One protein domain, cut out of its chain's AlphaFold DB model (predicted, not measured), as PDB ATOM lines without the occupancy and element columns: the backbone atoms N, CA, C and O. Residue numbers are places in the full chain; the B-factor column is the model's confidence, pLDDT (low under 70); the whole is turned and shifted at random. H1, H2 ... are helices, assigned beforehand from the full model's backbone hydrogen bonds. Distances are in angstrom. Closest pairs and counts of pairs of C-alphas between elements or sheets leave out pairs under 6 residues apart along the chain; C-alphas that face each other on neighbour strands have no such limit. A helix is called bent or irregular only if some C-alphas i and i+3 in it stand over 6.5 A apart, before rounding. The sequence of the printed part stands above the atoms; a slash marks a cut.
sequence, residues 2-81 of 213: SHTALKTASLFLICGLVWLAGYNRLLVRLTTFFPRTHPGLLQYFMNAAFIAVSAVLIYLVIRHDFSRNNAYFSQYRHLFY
ATOM      1  N   SER A   2       7.601  64.751 178.338       58.53
ATOM      2  CA  SER A   2       8.774  64.017 178.868       58.53
ATOM      3  C   SER A   2      10.014  64.895 179.078       58.53
ATOM      4  O   SER A   2      10.666  64.782 180.105       58.53
ATOM      5  N   HIS A   3      10.322  65.815 178.158       64.12
ATOM      6  CA  HIS A   3      11.538  66.631 178.261       64.12
ATOM      7  C   HIS A   3      11.523  67.659 179.395       64.12
ATOM      8  O   HIS A   3      12.570  67.915 179.981       64.12
ATOM      9  N   THR A   4      10.374  68.253 179.711       67.62
ATOM     10  CA  THR A   4      10.261  69.188 180.838       67.62
ATOM     11  C   THR A   4      10.289  68.443 182.163       67.62
ATOM     12  O   THR A   4      11.100  68.792 183.010       67.62
ATOM     13  N   ALA A   5       9.532  67.349 182.300       72.50
ATOM     14  CA  ALA A   5       9.573  66.499 183.493       72.50
ATOM     15  C   ALA A   5      10.970  65.905 183.759       72.50
ATOM     16  O   ALA A   5      11.411  65.833 184.901       72.50
ATOM     17  N   LEU A   6      11.697  65.520 182.705       78.44
ATOM     18  CA  LEU A   6      13.068  65.031 182.838       78.44
ATOM     19  C   LEU A   6      14.019  66.152 183.275       78.44
ATOM     20  O   LEU A   6      14.821  65.945 184.173       78.44
ATOM     21  N   LYS A   7      13.896  67.360 182.704       77.69
ATOM     22  CA  LYS A   7      14.702  68.523 183.114       77.69
ATOM     23  C   LYS A   7      14.445  68.923 184.567       77.69
ATOM     24  O   LYS A   7      15.400  69.220 185.279       77.69
ATOM     25  N   THR A   8      13.189  68.919 185.016       78.12
ATOM     26  CA  THR A   8      12.851  69.234 186.411       78.12
ATOM     27  C   THR A   8      13.362  68.164 187.370       78.12
ATOM     28  O   THR A   8      13.945  68.507 188.397       78.12
ATOM     29  N   ALA A   9      13.235  66.884 187.010       80.88
ATOM     30  CA  ALA A   9      13.789  65.776 187.781       80.88
ATOM     31  C   ALA A   9      15.326  65.830 187.853       80.88
ATOM     32  O   ALA A   9      15.890  65.674 188.934       80.88
ATOM     33  N   SER A  10      16.012  66.115 186.740       82.94
ATOM     34  CA  SER A  10      17.472  66.273 186.708       82.94
ATOM     35  C   SER A  10      17.943  67.457 187.553       82.94
ATOM     36  O   SER A  10      18.909  67.320 188.299       82.94
ATOM     37  N   LEU A  11      17.254  68.600 187.486       82.50
ATOM     38  CA  LEU A  11      17.580  69.769 188.305       82.50
ATOM     39  C   LEU A  11      17.428  69.460 189.800       82.50
ATOM     40  O   LEU A  11      18.312  69.781 190.590       82.50
ATOM     41  N   PHE A  12      16.344  68.781 190.178       83.25
ATOM     42  CA  PHE A  12      16.103  68.375 191.561       83.25
ATOM     43  C   PHE A  12      17.159  67.385 192.063       83.25
ATOM     44  O   PHE A  12      17.666  67.533 193.174       83.25
ATOM     45  N   LEU A  13      17.537  66.415 191.227       86.94
ATOM     46  CA  LEU A  13      18.583  65.443 191.535       86.94
ATOM     47  C   LEU A  13      19.935  66.131 191.771       86.94
ATOM     48  O   LEU A  13      20.613  65.824 192.748       86.94
ATOM     49  N   ILE A  14      20.296  67.118 190.944       88.00
ATOM     50  CA  ILE A  14      21.521  67.909 191.131       88.00
ATOM     51  C   ILE A  14      21.462  68.705 192.443       88.00
ATOM     52  O   ILE A  14      22.400  68.639 193.236       88.00
ATOM     53  N   CYS A  15      20.362  69.416 192.716       84.44
ATOM     54  CA  CYS A  15      20.200  70.170 193.964       84.44
ATOM     55  C   CYS A  15      20.265  69.266 195.207       84.44
ATOM     56  O   CYS A  15      20.896  69.634 196.197       84.44
ATOM     57  N   GLY A  16      19.659  68.077 195.147       84.44
ATOM     58  CA  GLY A  16      19.703  67.086 196.222       84.44
ATOM     59  C   GLY A  16      21.110  66.543 196.473       84.44
ATOM     60  O   GLY A  16      21.528  66.448 197.626       84.44
ATOM     61  N   LEU A  17      21.877  66.257 195.416       89.94
ATOM     62  CA  LEU A  17      23.272  65.818 195.534       89.94
ATOM     63  C   LEU A  17      24.172  66.908 196.129       89.94
ATOM     64  O   LEU A  17      24.992  66.622 197.001       89.94
ATOM     65  N   VAL A  18      23.993  68.163 195.703       87.38
ATOM     66  CA  VAL A  18      24.719  69.314 196.264       87.38
ATOM     67  C   VAL A  18      24.387  69.499 197.746       87.38
ATOM     68  O   VAL A  18      25.293  69.716 198.552       87.38
ATOM     69  N   TRP A  19      23.112  69.360 198.124       87.25
ATOM     70  CA  TRP A  19      22.690  69.406 199.523       87.25
ATOM     71  C   TRP A  19      23.327  68.282 200.340       87.25
ATOM     72  O   TRP A  19      23.954  68.564 201.354       87.25
ATOM     73  N   LEU A  20      23.257  67.033 199.870       87.50
ATOM     74  CA  LEU A  20      23.833  65.874 200.557       87.50
ATOM     75  C   LEU A  20      25.342  66.045 200.804       87.50
ATOM     76  O   LEU A  20      25.827  65.789 201.904       87.50
ATOM     77  N   ALA A  21      26.077  66.525 199.798       88.50
ATOM     78  CA  ALA A  21      27.520  66.739 199.889       88.50
ATOM     79  C   ALA A  21      27.901  67.931 200.792       88.50
ATOM     80  O   ALA A  21      28.937  67.907 201.459       88.50
ATOM     81  N   GLY A  22      27.082  68.988 200.811       86.69
ATOM     82  CA  GLY A  22      27.331  70.212 201.578       86.69
ATOM     83  C   GLY A  22      26.794  70.193 203.012       86.69
ATOM     84  O   GLY A  22      27.301  70.937 203.856       86.69
ATOM     85  N   TYR A  23      25.806  69.340 203.301       89.19
ATOM     86  CA  TYR A  23      25.012  69.362 204.531       89.19
ATOM     87  C   TYR A  23      25.871  69.275 205.792       89.19
ATOM     88  O   TYR A  23      25.794  70.152 206.650       89.19
ATOM     89  N   ASN A  24      26.759  68.280 205.872       84.25
ATOM     90  CA  ASN A  24      27.604  68.086 207.053       84.25
ATOM     91  C   ASN A  24      28.538  69.279 207.303       84.25
ATOM     92  O   ASN A  24      28.708  69.707 208.442       84.25
ATOM     93  N   ARG A  25      29.117  69.860 206.242       87.88
ATOM     94  CA  ARG A  25      30.004  71.031 206.363       87.88
ATOM     95  C   ARG A  25      29.238  72.267 206.825       87.88
ATOM     96  O   ARG A  25      29.756  73.049 207.618       87.88
ATOM     97  N   LEU A  26      28.016  72.441 206.330       86.25
ATOM     98  CA  LEU A  26      27.158  73.564 206.684       86.25
ATOM     99  C   LEU A  26      26.640  73.448 208.123       86.25
ATOM    100  O   LEU A  26      26.695  74.429 208.860       86.25
ATOM    101  N   LEU A  27      26.226  72.250 208.543       85.88
ATOM    102  CA  LEU A  27      25.764  71.990 209.904       85.88
ATOM    103  C   LEU A  27      26.864  72.295 210.928       85.88
ATOM    104  O   LEU A  27      26.614  73.025 211.879       85.88
ATOM    105  N   VAL A  28      28.095  71.820 210.696       85.44
ATOM    106  CA  VAL A  28      29.241  72.081 211.589       85.44
ATOM    107  C   VAL A  28      29.592  73.573 211.653       85.44
ATOM    108  O   VAL A  28      29.900  74.107 212.720       85.44
ATOM    109  N   ARG A  29      29.523  74.292 210.527       87.38
ATOM    110  CA  ARG A  29      29.719  75.752 210.526       87.38
ATOM    111  C   ARG A  29      28.629  76.487 211.309       87.38
ATOM    112  O   ARG A  29      28.924  77.453 211.997       87.38
ATOM    113  N   LEU A  30      27.381  76.039 211.227       82.94
ATOM    114  CA  LEU A  30      26.276  76.678 211.943       82.94
ATOM    115  C   LEU A  30      26.286  76.360 213.441       82.94
ATOM    116  O   LEU A  30      26.008  77.246 214.242       82.94
ATOM    117  N   THR A  31      26.658  75.143 213.840       82.94
ATOM    118  CA  THR A  31      26.795  74.786 215.263       82.94
ATOM    119  C   THR A  31      27.962  75.510 215.929       82.94
ATOM    120  O   THR A  31      27.850  75.898 217.087       82.94
ATOM    121  N   THR A  32      29.057  75.753 215.202       83.88
ATOM    122  CA  THR A  32      30.183  76.567 215.700       83.88
ATOM    123  C   THR A  32      29.833  78.051 215.802       83.88
ATOM    124  O   THR A  32      30.288  78.719 216.728       83.88
ATOM    125  N   PHE A  33      28.994  78.565 214.900       85.81
ATOM    126  CA  PHE A  33      28.515  79.948 214.941       85.81
ATOM    127  C   PHE A  33      27.451  80.181 216.027       85.81
ATOM    128  O   PHE A  33      27.414  81.243 216.645       85.81
ATOM    129  N   PHE A  34      26.617  79.174 216.306       82.50
ATOM    130  CA  PHE A  34      25.599  79.204 217.358       82.50
ATOM    131  C   PHE A  34      25.833  78.114 218.422       82.50
ATOM    132  O   PHE A  34      25.048  77.167 218.539       82.50
ATOM    133  N   PRO A  35      26.877  78.255 219.258       75.94
ATOM    134  CA  PRO A  35      27.278  77.222 220.214       75.94
ATOM    135  C   PRO A  35      26.290  77.029 221.375       75.94
ATOM    136  O   PRO A  35      26.336  76.013 222.059       75.94
ATOM    137  N   ARG A  36      25.385  77.991 221.617       78.06
ATOM    138  CA  ARG A  36      24.361  77.917 222.680       78.06
ATOM    139  C   ARG A  36      23.094  77.157 222.269       78.06
ATOM    140  O   ARG A  36      22.264  76.865 223.121       78.06
ATOM    141  N   THR A  37      22.919  76.860 220.984       80.25
ATOM    142  CA  THR A  37      21.753  76.126 220.469       80.25
ATOM    143  C   THR A  37      22.040  74.639 220.365       80.25
ATOM    144  O   THR A  37      23.105  74.232 219.906       80.25
ATOM    145  N   HIS A  38      21.056  73.819 220.733       82.69
ATOM    146  CA  HIS A  38      21.166  72.371 220.610       82.69
ATOM    147  C   HIS A  38      21.355  71.974 219.127       82.69
ATOM    148  O   HIS A  38      20.508  72.331 218.300       82.69
ATOM    149  N   PRO A  39      22.403  71.208 218.766       81.25
ATOM    150  CA  PRO A  39      22.703  70.845 217.376       81.25
ATOM    151  C   PRO A  39      21.538  70.175 216.633       81.25
ATOM    152  O   PRO A  39      21.334  70.419 215.445       81.25
ATOM    153  N   GLY A  40      20.723  69.390 217.345       83.50
ATOM    154  CA  GLY A  40      19.527  68.763 216.773       83.50
ATOM    155  C   GLY A  40      18.482  69.772 216.278       83.50
ATOM    156  O   GLY A  40      17.887  69.561 215.226       83.50
ATOM    157  N   LEU A  41      18.295  70.901 216.978       83.19
ATOM    158  CA  LEU A  41      17.358  71.945 216.545       83.19
ATOM    159  C   LEU A  41      17.829  72.597 215.240       83.19
ATOM    160  O   LEU A  41      17.037  72.741 214.314       83.19
ATOM    161  N   LEU A  42      19.124  72.917 215.137       84.94
ATOM    162  CA  LEU A  42      19.735  73.454 213.914       84.94
ATOM    163  C   LEU A  42      19.540  72.508 212.720       84.94
ATOM    164  O   LEU A  42      19.172  72.956 211.635       84.94
ATOM    165  N   GLN A  43      19.698  71.200 212.935       84.25
ATOM    166  CA  GLN A  43      19.422  70.179 211.925       84.25
ATOM    167  C   GLN A  43      17.954  70.177 211.466       84.25
ATOM    168  O   GLN A  43      17.697  70.167 210.259       84.25
ATOM    169  N   TYR A  44      16.983  70.228 212.385       87.19
ATOM    170  CA  TYR A  44      15.566  70.310 212.007       87.19
ATOM    171  C   TYR A  44      15.261  71.576 211.199       87.19
ATOM    172  O   TYR A  44      14.596  71.486 210.167       87.19
ATOM    173  N   PHE A  45      15.794  72.732 211.607       88.81
ATOM    174  CA  PHE A  45      15.616  73.988 210.875       88.81
ATOM    175  C   PHE A  45      16.225  73.942 209.471       88.81
ATOM    176  O   PHE A  45      15.575  74.358 208.514       88.81
ATOM    177  N   MET A  46      17.437  73.401 209.321       86.19
ATOM    178  CA  MET A  46      18.086  73.254 208.014       86.19
ATOM    179  C   MET A  46      17.282  72.355 207.070       86.19
ATOM    180  O   MET A  46      17.072  72.709 205.910       86.19
ATOM    181  N   ASN A  47      16.796  71.218 207.569       85.12
ATOM    182  CA  ASN A  47      15.987  70.293 206.778       85.12
ATOM    183  C   ASN A  47      14.632  70.906 206.399       85.12
ATOM    184  O   ASN A  47      14.207  70.794 205.250       85.12
ATOM    185  N   ALA A  48      13.981  71.607 207.331       88.56
ATOM    186  CA  ALA A  48      12.734  72.318 207.065       88.56
ATOM    187  C   ALA A  48      12.921  73.426 206.014       88.56
ATOM    188  O   ALA A  48      12.113  73.541 205.093       88.56
ATOM    189  N   ALA A  49      14.014  74.194 206.096       87.69
ATOM    190  CA  ALA A  49      14.346  75.226 205.117       87.69
ATOM    191  C   ALA A  49      14.573  74.634 203.719       87.69
ATOM    192  O   ALA A  49      14.061  75.167 202.735       87.69
ATOM    193  N   PHE A  50      15.273  73.501 203.617       86.19
ATOM    194  CA  PHE A  50      15.468  72.810 202.341       86.19
ATOM    195  C   PHE A  50      14.142  72.324 201.732       86.19
ATOM    196  O   PHE A  50      13.893  72.534 200.541       86.19
ATOM    197  N   ILE A  51      13.253  71.728 202.537       89.06
ATOM    198  CA  ILE A  51      11.925  71.282 202.074       89.06
ATOM    199  C   ILE A  51      11.086  72.480 201.609       89.06
ATOM    200  O   ILE A  51      10.482  72.426 200.542       89.06
ATOM    201  N   ALA A  52      11.085  73.585 202.357       91.44
ATOM    202  CA  ALA A  52      10.338  74.785 201.988       91.44
ATOM    203  C   ALA A  52      10.846  75.398 200.672       91.44
ATOM    204  O   ALA A  52      10.057  75.662 199.764       91.44
ATOM    205  N   VAL A  53      12.165  75.574 200.531       88.94
ATOM    206  CA  VAL A  53      12.776  76.136 199.315       88.94
ATOM    207  C   VAL A  53      12.526  75.234 198.109       88.94
ATOM    208  O   VAL A  53      12.156  75.721 197.041       88.94
ATOM    209  N   SER A  54      12.675  73.919 198.273       86.75
ATOM    210  CA  SER A  54      12.433  72.965 197.191       86.75
ATOM    211  C   SER A  54      10.959  72.901 196.782       86.75
ATOM    212  O   SER A  54      10.670  72.892 195.587       86.75
ATOM    213  N   ALA A  55      10.019  72.955 197.731       87.94
ATOM    214  CA  ALA A  55       8.588  73.021 197.436       87.94
ATOM    215  C   ALA A  55       8.216  74.291 196.653       87.94
ATOM    216  O   ALA A  55       7.495  74.213 195.655       87.94
ATOM    217  N   VAL A  56       8.750  75.453 197.050       90.94
ATOM    218  CA  VAL A  56       8.537  76.720 196.331       90.94
ATOM    219  C   VAL A  56       9.129  76.653 194.924       90.94
ATOM    220  O   VAL A  56       8.463  77.037 193.964       90.94
ATOM    221  N   LEU A  57      10.343  76.118 194.772       85.62
ATOM    222  CA  LEU A  57      10.987  75.959 193.469       85.62
ATOM    223  C   LEU A  57      10.161  75.055 192.537       85.62
ATOM    224  O   LEU A  57       9.905  75.428 191.393       85.62
ATOM    225  N   ILE A  58       9.690  73.905 193.032       84.69
ATOM    226  CA  ILE A  58       8.823  72.985 192.278       84.69
ATOM    227  C   ILE A  58       7.539  73.697 191.845       84.69
ATOM    228  O   ILE A  58       7.165  73.635 190.673       84.69
ATOM    229  N   TYR A  59       6.888  74.407 192.767       87.06
ATOM    230  CA  TYR A  59       5.675  75.160 192.469       87.06
ATOM    231  C   TYR A  59       5.907  76.209 191.372       87.06
ATOM    232  O   TYR A  59       5.126  76.286 190.422       87.06
ATOM    233  N   LEU A  60       6.991  76.987 191.457       86.75
ATOM    234  CA  LEU A  60       7.324  78.013 190.467       86.75
ATOM    235  C   LEU A  60       7.593  77.415 189.084       86.75
ATOM    236  O   LEU A  60       7.104  77.943 188.084       86.75
ATOM    237  N   VAL A  61       8.315  76.297 189.020       83.38
ATOM    238  CA  VAL A  61       8.615  75.618 187.755       83.38
ATOM    239  C   VAL A  61       7.348  75.041 187.120       83.38
ATOM    240  O   VAL A  61       7.102  75.274 185.936       83.38
ATOM    241  N   ILE A  62       6.502  74.357 187.902       81.69
ATOM    242  CA  ILE A  62       5.209  73.844 187.422       81.69
ATOM    243  C   ILE A  62       4.333  74.995 186.919       81.69
ATOM    244  O   ILE A  62       3.751  74.909 185.837       81.69
ATOM    245  N   ARG A  63       4.263  76.097 187.673       82.38
ATOM    246  CA  ARG A  63       3.473  77.278 187.312       82.38
ATOM    247  C   ARG A  63       3.965  77.934 186.019       82.38
ATOM    248  O   ARG A  63       3.142  78.312 185.185       82.38
ATOM    249  N   HIS A  64       5.277  78.049 185.832       78.69
ATOM    250  CA  HIS A  64       5.868  78.615 184.619       78.69
ATOM    251  C   HIS A  64       5.579  77.751 183.378       78.69
ATOM    252  O   HIS A  64       5.124  78.267 182.354       78.69
ATOM    253  N   ASP A  65       5.775  76.433 183.475       74.44
ATOM    254  CA  ASP A  65       5.498  75.499 182.375       74.44
ATOM    255  C   ASP A  65       4.010  75.456 182.010       74.44
ATOM    256  O   ASP A  65       3.651  75.438 180.829       74.44
ATOM    257  N   PHE A  66       3.129  75.493 183.012       71.19
ATOM    258  CA  PHE A  66       1.686  75.553 182.794       71.19
ATOM    259  C   PHE A  66       1.277  76.837 182.062       71.19
ATOM    260  O   PHE A  66       0.516  76.788 181.095       71.19
ATOM    261  N   SER A  67       1.841  77.983 182.460       68.31
ATOM    262  CA  SER A  67       1.575  79.266 181.802       68.31
ATOM    263  C   SER A  67       2.030  79.272 180.340       68.31
ATOM    264  O   SER A  67       1.307  79.778 179.480       68.31
ATOM    265  N   ARG A  68       3.192  78.677 180.027       65.50
ATOM    266  CA  ARG A  68       3.667  78.550 178.639       65.50
ATOM    267  C   ARG A  68       2.747  77.671 177.798       65.50
ATOM    268  O   ARG A  68       2.366  78.080 176.706       65.50
ATOM    269  N   ASN A  69       2.359  76.498 178.298       66.62
ATOM    270  CA  ASN A  69       1.461  75.598 177.566       66.62
ATOM    271  C   ASN A  69       0.107  76.256 177.267       66.62
ATOM    272  O   ASN A  69      -0.402  76.126 176.154       66.62
ATOM    273  N   ASN A  70      -0.441  77.016 178.218       66.69
ATOM    274  CA  ASN A  70      -1.696  77.741 178.018       66.69
ATOM    275  C   ASN A  70      -1.573  78.868 176.985       66.69
ATOM    276  O   ASN A  70      -2.498  79.071 176.195       66.69
ATOM    277  N   ALA A  71      -0.438  79.574 176.952       65.38
ATOM    278  CA  ALA A  71      -0.176  80.606 175.951       65.38
ATOM    279  C   ALA A  71      -0.084  80.012 174.536       65.38
ATOM    280  O   ALA A  71      -0.769  80.488 173.632       65.38
ATOM    281  N   TYR A  72       0.669  78.918 174.358       65.19
ATOM    282  CA  TYR A  72       0.733  78.214 173.072       65.19
ATOM    283  C   TYR A  72      -0.643  77.699 172.643       65.19
ATOM    284  O   TYR A  72      -1.055  77.924 171.508       65.19
ATOM    285  N   PHE A  73      -1.390  77.057 173.548       70.69
ATOM    286  CA  PHE A  73      -2.729  76.553 173.238       70.69
ATOM    287  C   PHE A  73      -3.677  77.677 172.804       70.69
ATOM    288  O   PHE A  73      -4.421  77.513 171.842       70.69
ATOM    289  N   SER A  74      -3.615  78.835 173.464       73.81
ATOM    290  CA  SER A  74      -4.432  80.003 173.119       73.81
ATOM    291  C   SER A  74      -4.057  80.584 171.754       73.81
ATOM    292  O   SER A  74      -4.947  80.907 170.971       73.81
ATOM    293  N   GLN A  75      -2.763  80.644 171.432       76.50
ATOM    294  CA  GLN A  75      -2.285  81.126 170.137       76.50
ATOM    295  C   GLN A  75      -2.693  80.189 168.993       76.50
ATOM    296  O   GLN A  75      -3.261  80.646 168.006       76.50
ATOM    297  N   TYR A  76      -2.495  78.874 169.137       77.75
ATOM    298  CA  TYR A  76      -2.955  77.900 168.140       77.75
ATOM    299  C   TYR A  76      -4.471  77.912 167.981       77.75
ATOM    300  O   TYR A  76      -4.985  77.812 166.868       77.75
ATOM    301  N   ARG A  77      -5.197  78.061 169.092       84.88
ATOM    302  CA  ARG A  77      -6.650  78.178 169.078       84.88
ATOM    303  C   ARG A  77      -7.081  79.394 168.260       84.88
ATOM    304  O   ARG A  77      -7.932  79.257 167.390       84.88
ATOM    305  N   HIS A  78      -6.482  80.550 168.510       87.12
ATOM    306  CA  HIS A  78      -6.764  81.779 167.775       87.12
ATOM    307  C   HIS A  78      -6.466  81.629 166.275       87.12
ATOM    308  O   HIS A  78      -7.361  81.855 165.465       87.12
ATOM    309  N   LEU A  79      -5.288  81.102 165.913       88.56
ATOM    310  CA  LEU A  79      -4.929  80.824 164.516       88.56
ATOM    311  C   LEU A  79      -5.923  79.880 163.828       88.56
ATOM    312  O   LEU A  79      -6.236  80.079 162.663       88.56
ATOM    313  N   PHE A  80      -6.439  78.869 164.533       92.88
ATOM    314  CA  PHE A  80      -7.457  77.972 163.985       92.88
ATOM    315  C   PHE A  80      -8.788  78.693 163.734       92.88
ATOM    316  O   PHE A  80      -9.344  78.566 162.643       92.88
ATOM    317  N   TYR A  81      -9.309  79.423 164.729       93.44
ATOM    318  CA  TYR A  81     -10.629  80.058 164.633       93.44
ATOM    319  C   TYR A  81     -10.665  81.192 163.606       93.44
ATOM    320  O   TYR A  81     -11.666  81.308 162.901       93.44
TER     321      TYR A  81
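Overview. This is residues 2 to 81 of the 213 residues of the protein "PAS domain S-box protein" of Chitinophaga barathri (UniProt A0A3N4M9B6). One long helix, H2, makes the length of a rod, and the bent helix H1 folds back beside its first part, with residues 66 to 81 of H2 sticking out. The printed part has 80 residues, with two named helices, H1 then H2, and no named strand: all helix. It is extended, radius of gyration of the C-alphas 19.6 A, spanning 68 by 20 by 14 A.

Arrangement. H1, residues 2 to 33, was assigned as one helix by its hydrogen bonds but is bent: C-alphas 21 and 24 are 7.3 A apart. H2, residues 39 to 81, touches arm H1b, residues 24 to 33, with residues 39 to 43 alone; the closest C-alphas, of Thr 31 and Pro 39, are 6.1 A apart, at a steep tilt of 57 degrees, opposite ways. Arm H1a, residues 2 to 21, and H2 are close but not clearly touching, closest C-alphas Thr 8 and Val 61 at 7.8 A, a shallow tilt of 15 degrees, opposite ways. Every O i to N i+4 pair in H1a, H1b and H2 is within hydrogen-bond range.

Along the chain. H2 runs 63.1 A to C-alpha 81 at (-10.629, 80.058, 164.633). H1a, 28.3 A, begins at C-alpha 2 at (8.774, 64.017, 178.868); H1b is 14.3 A.

Size, cuts and confidence. The printed part has no cut; the H1 to H2 link is tight. Residues 2 to 4 and 67 to 72 are under pLDDT 70.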